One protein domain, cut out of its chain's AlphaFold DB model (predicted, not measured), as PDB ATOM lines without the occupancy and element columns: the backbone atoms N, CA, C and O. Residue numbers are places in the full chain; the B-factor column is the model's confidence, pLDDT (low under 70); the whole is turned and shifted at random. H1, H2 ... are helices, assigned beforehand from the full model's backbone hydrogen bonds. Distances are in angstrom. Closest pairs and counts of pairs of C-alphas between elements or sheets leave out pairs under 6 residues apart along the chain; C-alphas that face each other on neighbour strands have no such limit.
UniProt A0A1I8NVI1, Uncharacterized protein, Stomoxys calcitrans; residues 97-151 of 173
ATOM      1  N   VAL A  97     -16.796  37.050 -15.597       79.88
ATOM      2  CA  VAL A  97     -16.674  36.444 -14.264       79.88
ATOM      3  C   VAL A  97     -16.487  34.937 -14.384       79.88
ATOM      4  O   VAL A  97     -15.476  34.418 -13.902       79.88
ATOM      5  N   LEU A  98     -17.377  34.235 -15.095       80.19
ATOM      6  CA  LEU A  98     -17.217  32.797 -15.319       80.19
ATOM      7  C   LEU A  98     -15.910  32.493 -16.047       80.19
ATOM      8  O   LEU A  98     -15.192  31.566 -15.671       80.19
ATOM      9  N   LYS A  99     -15.557  33.281 -17.062       85.56
ATOM     10  CA  LYS A  99     -14.305  33.116 -17.807       85.56
ATOM     11  C   LYS A  99     -13.077  33.243 -16.899       85.56
ATOM     12  O   LYS A  99     -12.189  32.394 -16.965       85.56
ATOM     13  N   ASN A 100     -13.027  34.242 -16.015       85.19
ATOM     14  CA  ASN A 100     -11.921  34.408 -15.065       85.19
ATOM     15  C   ASN A 100     -11.855  33.273 -14.034       85.19
ATOM     16  O   ASN A 100     -10.757  32.793 -13.743       85.19
ATOM     17  N   ILE A 101     -13.003  32.775 -13.558       82.69
ATOM     18  CA  ILE A 101     -13.069  31.592 -12.686       82.69
ATOM     19  C   ILE A 101     -12.458  30.367 -13.389       82.69
ATOM     20  O   ILE A 101     -11.594  29.700 -12.816       82.69
ATOM     21  N   HIS A 102     -12.821  30.106 -14.651       85.12
ATOM     22  CA  HIS A 102     -12.260  28.996 -15.439       85.12
ATOM     23  C   HIS A 102     -10.748  29.139 -15.672       85.12
ATOM     24  O   HIS A 102     -10.015  28.150 -15.632       85.12
ATOM     25  N   MET A 103     -10.268  30.368 -15.880       88.31
ATOM     26  CA  MET A 103      -8.842  30.670 -16.050       88.31
ATOM     27  C   MET A 103      -8.060  30.710 -14.728       88.31
ATOM     28  O   MET A 103      -6.849  30.924 -14.755       88.31
ATOM     29  N   LYS A 104      -8.716  30.484 -13.579       85.69
ATOM     30  CA  LYS A 104      -8.127  30.581 -12.231       85.69
ATOM     31  C   LYS A 104      -7.517  31.959 -11.939       85.69
ATOM     32  O   LYS A 104      -6.535  32.065 -11.208       85.69
ATOM     33  N   VAL A 105      -8.105  33.008 -12.510       86.50
ATOM     34  CA  VAL A 105      -7.742  34.404 -12.252       86.50
ATOM     35  C   VAL A 105      -8.603  34.923 -11.106       86.50
ATOM     36  O   VAL A 105      -9.828  34.807 -11.137       86.50
ATOM     37  N   ASN A 106      -7.974  35.510 -10.088       85.19
ATOM     38  CA  ASN A 106      -8.706  36.116  -8.985       85.19
ATOM     39  C   ASN A 106      -9.268  37.479  -9.408       85.19
ATOM     40  O   ASN A 106      -8.537  38.450  -9.572       85.19
ATOM     41  N   ILE A 107     -10.592  37.560  -9.539       85.00
ATOM     42  CA  ILE A 107     -11.286  38.779  -9.976       85.00
ATOM     43  C   ILE A 107     -11.081  39.929  -8.979       85.00
ATOM     44  O   ILE A 107     -11.069  41.095  -9.368       85.00
ATOM     45  N   SER A 108     -10.855  39.615  -7.699       84.94
ATOM     46  CA  SER A 108     -10.597  40.627  -6.667       84.94
ATOM     47  C   SER A 108      -9.332  41.444  -6.947       84.94
ATOM     48  O   SER A 108      -9.237  42.582  -6.492       84.94
ATOM     49  N   ASP A 109      -8.380  40.896  -7.707       88.06
ATOM     50  CA  ASP A 109      -7.104  41.553  -7.994       88.06
ATOM     51  C   ASP A 109      -7.280  42.743  -8.955       88.06
ATOM     52  O   ASP A 109      -6.531  43.715  -8.866       88.06
ATOM     53  N   PHE A 110      -8.315  42.729  -9.810       87.44
ATOM     54  CA  PHE A 110      -8.665  43.877 -10.663       87.44
ATOM     55  C   PHE A 110      -9.143  45.092  -9.858       87.44
ATOM     56  O   PHE A 110      -9.082  46.219 -10.343       87.44
ATOM     57  N   PHE A 111      -9.598  44.859  -8.628       89.75
ATOM     58  CA  PHE A 111     -10.167  45.860  -7.728       89.75
ATOM     59  C   PHE A 111      -9.293  46.068  -6.481       89.75
ATOM     60  O   PHE A 111      -9.775  46.477  -5.420       89.75
ATOM     61  N   ALA A 112      -7.994  45.775  -6.590       88.38
ATOM     62  CA  ALA A 112      -7.030  45.980  -5.519       88.38
ATOM     63  C   ALA A 112      -6.719  47.472  -5.293       88.38
ATOM     64  O   ALA A 112      -6.664  48.276  -6.226       88.38
ATOM     65  N   GLY A 113      -6.470  47.840  -4.032       90.50
ATOM     66  CA  GLY A 113      -6.249  49.235  -3.630       90.50
ATOM     67  C   GLY A 113      -7.495  50.111  -3.795       90.50
ATOM     68  O   GLY A 113      -8.588  49.596  -4.006       90.50
ATOM     69  N   ASP A 114      -7.321  51.430  -3.698       91.62
ATOM     70  CA  ASP A 114      -8.434  52.399  -3.660       91.62
ATOM     71  C   ASP A 114      -8.392  53.413  -4.822       91.62
ATOM     72  O   ASP A 114      -9.115  54.408  -4.827       91.62
ATOM     73  N   ASN A 115      -7.548  53.157  -5.833       92.19
ATOM     74  CA  ASN A 115      -7.358  54.011  -7.019       92.19
ATOM     75  C   ASN A 115      -8.410  53.759  -8.115       92.19
ATOM     76  O   ASN A 115      -8.110  53.782  -9.308       92.19
ATOM     77  N   TRP A 116      -9.642  53.488  -7.714       92.25
ATOM     78  CA  TRP A 116     -10.789  53.294  -8.590       92.25
ATOM     79  C   TRP A 116     -12.053  53.676  -7.821       92.25
ATOM     80  O   TRP A 116     -12.048  53.751  -6.590       92.25
ATOM     81  N   LYS A 117     -13.126  53.972  -8.551       92.44
ATOM     82  CA  LYS A 117     -14.406  54.380  -7.975       92.44
ATOM     83  C   LYS A 117     -15.558  53.736  -8.713       92.44
ATOM     84  O   LYS A 117     -15.474  53.509  -9.919       92.44
ATOM     85  N   VAL A 118     -16.629  53.474  -7.979       91.75
ATOM     86  CA  VAL A 118     -17.918  53.076  -8.545       91.75
ATOM     87  C   VAL A 118     -18.735  54.338  -8.808       91.75
ATOM     88  O   VAL A 118     -18.693  55.287  -8.022       91.75
ATOM     89  N   HIS A 119     -19.463  54.376  -9.925       89.81
ATOM     90  CA  HIS A 119     -20.340  55.506 -10.217       89.81
ATOM     91  C   HIS A 119     -21.426  55.614  -9.129       89.81
ATOM     92  O   HIS A 119     -22.130  54.629  -8.901       89.81
ATOM     93  N   PRO A 120     -21.598  56.773  -8.467       82.38
ATOM     94  CA  PRO A 120     -22.443  56.883  -7.275       82.38
ATOM     95  C   PRO A 120     -23.932  56.643  -7.555       82.38
ATOM     96  O   PRO A 120     -24.649  56.183  -6.673       82.38
ATOM     97  N   ASP A 121     -24.381  56.930  -8.779       83.56
ATOM     98  CA  ASP A 121     -25.795  56.818  -9.159       83.56
ATOM     99  C   ASP A 121     -26.163  55.465  -9.794       83.56
ATOM    100  O   ASP A 121     -27.329  55.232 -10.104       83.56
ATOM    101  N   TRP A 122     -25.191  54.582 -10.059       87.62
ATOM    102  CA  TRP A 122     -25.460  53.309 -10.738       87.62
ATOM    103  C   TRP A 122     -25.647  52.187  -9.726       87.62
ATOM    104  O   TRP A 122     -24.862  52.027  -8.794       87.62
ATOM    105  N   VAL A 123     -26.672  51.369  -9.949       85.62
ATOM    106  CA  VAL A 123     -26.907  50.157  -9.165       85.62
ATOM    107  C   VAL A 123     -26.285  48.981  -9.911       85.62
ATOM    108  O   VAL A 123     -26.751  48.620 -10.986       85.62
ATOM    109  N   TYR A 124     -25.222  48.403  -9.347       83.81
ATOM    110  CA  TYR A 124     -24.551  47.227  -9.913       83.81
ATOM    111  C   TYR A 124     -25.086  45.934  -9.299       83.81
ATOM    112  O   TYR A 124     -25.710  45.120  -9.970       83.81
ATOM    113  N   CYS A 125     -24.846  45.755  -8.002       81.75
ATOM    114  CA  CYS A 125     -25.288  44.605  -7.229       81.75
ATOM    115  C   CYS A 125     -25.818  45.137  -5.906       81.75
ATOM    116  O   CYS A 125     -25.111  45.887  -5.238       81.75
ATOM    117  N   LYS A 126     -27.053  44.782  -5.552       85.50
ATOM    118  CA  LYS A 126     -27.701  45.295  -4.350       85.50
ATOM    119  C   LYS A 126     -28.601  44.240  -3.740       85.50
ATOM    120  O   LYS A 126     -29.247  43.473  -4.451       85.50
ATOM    121  N   TYR A 127     -28.645  44.211  -2.416       84.56
ATOM    122  CA  TYR A 127     -29.627  43.402  -1.712       84.56
ATOM    123  C   TYR A 127     -31.018  44.022  -1.845       84.56
ATOM    124  O   TYR A 127     -31.176  45.236  -1.730       84.56
ATOM    125  N   HIS A 128     -32.031  43.180  -2.056       79.69
ATOM    126  CA  HIS A 128     -33.423  43.629  -2.098       79.69
ATOM    127  C   HIS A 128     -33.853  44.259  -0.761       79.69
ATOM    128  O   HIS A 128     -34.486  45.313  -0.737       79.69
ATOM    129  N   TYR A 129     -33.432  43.649   0.351       79.94
ATOM    130  CA  TYR A 129     -33.605  44.186   1.697       79.94
ATOM    131  C   TYR A 129     -32.298  44.816   2.172       79.94
ATOM    132  O   TYR A 129     -31.262  44.157   2.189       79.94
ATOM    133  N   LEU A 130     -32.346  46.091   2.562       78.44
ATOM    134  CA  LEU A 130     -31.160  46.819   3.028       78.44
ATOM    135  C   LEU A 130     -30.834  46.553   4.501       78.44
ATOM    136  O   LEU A 130     -29.697  46.757   4.923       78.44
ATOM    137  N   GLU A 131     -31.807  46.082   5.283       80.75
ATOM    138  CA  GLU A 131     -31.622  45.789   6.704       80.75
ATOM    139  C   GLU A 131     -30.559  44.699   6.897       80.75
ATOM    140  O   GLU A 131     -30.704  43.569   6.436       80.75
ATOM    141  N   GLY A 132     -29.457  45.050   7.568       81.69
ATOM    142  CA  GLY A 132     -28.319  44.147   7.779       81.69
ATOM    143  C   GLY A 132     -27.339  44.050   6.602       81.69
ATOM    144  O   GLY A 132     -26.337  43.342   6.705       81.69
ATOM    145  N   HIS A 133     -27.579  44.792   5.519       83.81
ATOM    146  CA  HIS A 133     -26.752  44.829   4.312       83.81
ATOM    147  C   HIS A 133     -26.285  46.255   3.987       83.81
ATOM    148  O   HIS A 133     -26.295  46.694   2.840       83.81
ATOM    149  N   GLU A 134     -25.882  46.990   5.022       87.56
ATOM    150  CA  GLU A 134     -25.379  48.354   4.889       87.56
ATOM    151  C   GLU A 134     -23.869  48.361   4.632       87.56
ATOM    152  O   GLU A 134     -23.084  47.771   5.378       87.56
ATOM    153  N   PHE A 135     -23.458  49.081   3.592       89.12
ATOM    154  CA  PHE A 135     -22.056  49.286   3.240       89.12
ATOM    155  C   PHE A 135     -21.690  50.759   3.398       89.12
ATOM    156  O   PHE A 135     -22.500  51.650   3.145       89.12
ATOM    157  N   LYS A 136     -20.448  51.031   3.817       89.44
ATOM    158  CA  LYS A 136     -19.964  52.410   3.993       89.44
ATOM    159  C   LYS A 136     -19.748  53.111   2.659       89.44
ATOM    160  O   LYS A 136     -19.944  54.322   2.577       89.44
ATOM    161  N   THR A 137     -19.321  52.366   1.641       89.88
ATOM    162  CA  THR A 137     -19.125  52.884   0.288       89.88
ATOM    163  C   THR A 137     -19.637  51.899  -0.769       89.88
ATOM    164  O   THR A 137     -19.681  50.691  -0.513       89.88
ATOM    165  N   PRO A 138     -19.978  52.383  -1.978       90.56
ATOM    166  CA  PRO A 138     -20.303  51.519  -3.114       90.56
ATOM    167  C   PRO A 138     -19.173  50.544  -3.489       90.56
ATOM    168  O   PRO A 138     -19.431  49.444  -3.973       90.56
ATOM    169  N   GLU A 139     -17.907  50.910  -3.252       92.06
ATOM    170  CA  GLU A 139     -16.766  50.017  -3.487       92.06
ATOM    171  C   GLU A 139     -16.759  48.814  -2.531       92.06
ATOM    172  O   GLU A 139     -16.423  47.703  -2.951       92.06
ATOM    173  N   ASP A 140     -17.130  49.017  -1.263       90.81
ATOM    174  CA  ASP A 140     -17.228  47.939  -0.273       90.81
ATOM    175  C   ASP A 140     -18.349  46.956  -0.639       90.81
ATOM    176  O   ASP A 140     -18.153  45.739  -0.564       90.81
ATOM    177  N   GLU A 141     -19.493  47.478  -1.094       91.31
ATOM    178  CA  GLU A 141     -20.616  46.680  -1.598       91.31
ATOM    179  C   GLU A 141     -20.194  45.839  -2.812       91.31
ATOM    180  O   GLU A 141     -20.394  44.622  -2.831       91.31
ATOM    181  N   LEU A 142     -19.508  46.443  -3.790       91.19
ATOM    182  CA  LEU A 142     -19.005  45.717  -4.956       91.19
ATOM    183  C   LEU A 142     -18.051  44.583  -4.550       91.19
ATOM    184  O   LEU A 142     -18.207  43.450  -5.005       91.19
ATOM    185  N   ARG A 143     -17.080  44.844  -3.663       90.62
ATOM    186  CA  ARG A 143     -16.138  43.813  -3.180       90.62
ATOM    187  C   ARG A 143     -16.845  42.671  -2.459       90.62
ATOM    188  O   ARG A 143     -16.401  41.525  -2.552       90.62
ATOM    189  N   HIS A 144     -17.906  42.974  -1.721       90.81
ATOM    190  CA  HIS A 144     -18.728  41.967  -1.064       90.81
ATOM    191  C   HIS A 144     -19.388  41.037  -2.088       90.81
ATOM    192  O   HIS A 144     -19.244  39.816  -1.980       90.81
ATOM    193  N   PHE A 145     -20.013  41.591  -3.129       89.88
ATOM    194  CA  PHE A 145     -20.634  40.789  -4.186       89.88
ATOM    195  C   PHE A 145     -19.619  40.027  -5.041       89.88
ATOM    196  O   PHE A 145     -19.850  38.860  -5.334       89.88
ATOM    197  N   LEU A 146     -18.450  40.598  -5.349       88.62
ATOM    198  CA  LEU A 146     -17.389  39.882  -6.071       88.62
ATOM    199  C   LEU A 146     -16.935  38.615  -5.334       88.62
ATOM    200  O   LEU A 146     -16.732  37.574  -5.954       88.62
ATOM    201  N   LYS A 147     -16.820  38.676  -4.001       87.81
ATOM    202  CA  LYS A 147     -16.508  37.493  -3.184       87.81
ATOM    203  C   LYS A 147     -17.628  36.464  -3.222       87.81
ATOM    204  O   LYS A 147     -17.333  35.274  -3.229       87.81
ATOM    205  N   LYS A 148     -18.887  36.912  -3.232       87.00
ATOM    206  CA  LYS A 148     -20.064  36.043  -3.322       87.00
ATOM    207  C   LYS A 148     -20.158  35.344  -4.673       87.00
ATOM    208  O   LYS A 148     -20.318  34.135  -4.689       87.00
ATOM    209  N   MET A 149     -19.939  36.055  -5.777       83.81
ATOM    210  CA  MET A 149     -20.027  35.512  -7.141       83.81
ATOM    211  C   MET A 149     -19.059  34.361  -7.435       83.81
ATOM    212  O   MET A 149     -19.318  33.561  -8.326       83.81
ATOM    213  N   VAL A 150     -17.938  34.280  -6.716       81.62
ATOM    214  CA  VAL A 150     -16.957  33.190  -6.868       81.62
ATOM    215  C   VAL A 150     -17.358  31.947  -6.056       81.62
ATOM    216  O   VAL A 150     -16.791  30.872  -6.256       81.62
ATOM    217  N   GLN A 151     -18.321  32.061  -5.134       83.25
ATOM    218  CA  GLN A 151     -18.776  30.928  -4.329       83.25
ATOM    219  C   GLN A 151     -19.630  29.975  -5.187       83.25
ATOM    220  O   GLN A 151     -20.496  30.442  -5.926       83.25
TER     221      GLN A 151
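What this domain is: This is residues 97 to 151 of the 173 residues of an uncharacterized protein of Stomoxys calcitrans (UniProt A0A1I8NVI1). Look first for a single longer helix, H3, with the short helix H2 packed beside its residues 143 to 147 and the short helix H1 near its last residue, Met 149. From H2 a long loop, residues 112 to 137, swings wide and comes back to where H3 begins. The printed part has 55 residues, with three named helices in the order H1, H2, H3 and no named strand; the class is all helix, though under half of the residues, 23, are in named elements. The whole is only just loose, close to compact, with a radius of gyration of the C-alphas of 12.2 A and spans of 35 by 25 by 17 A.

Where its parts are: Find C-alpha 97 at (-16.674, 36.444, -14.264); here H1 begins, residues 97 to 102. Next comes H2, residues 107 to 111. Then go to C-alpha 138 at (-20.303, 51.519, -3.114), from where H3, residues 138 to 149, runs 16.5 A to C-alpha 149 at (-20.027, 35.512, -7.141).

How they stand to each other: H1 and H2 only just touch, only at the corner by their tight link, with 3 pairs of C-alphas within 8 A; the closest C-alphas are those of Asn 100 and Ile 107, 6.7 A apart. H2 touches H3 at residues 143 to 147 of H3 alone, the closest C-alphas being those of Ser 108 and Leu 146, 6.9 A apart. H1 and H3 are close but not clearly touching: their closest C-alphas, those of Val 97 and Met 149, are 7.9 A apart. They run the same way at a steep tilt of 42 degrees. In H1 and H3 every O i to N i+4 pair is within hydrogen-bond range; in H2 it is 0 of 1, beside 2 of 2 O i to N i+3 pairs.

The domain as a whole: The two C-alphas farthest apart, those of Met 103 and Glu 131, are 35.6 A apart. The printed part has no cut. The link from H2 to H3 is long, 26 residues, and its C-alphas lie 7 to 18 A from the mean of all C-alphas. The mean pLDDT of the printed part is 86.6, and no printed residue is under 70.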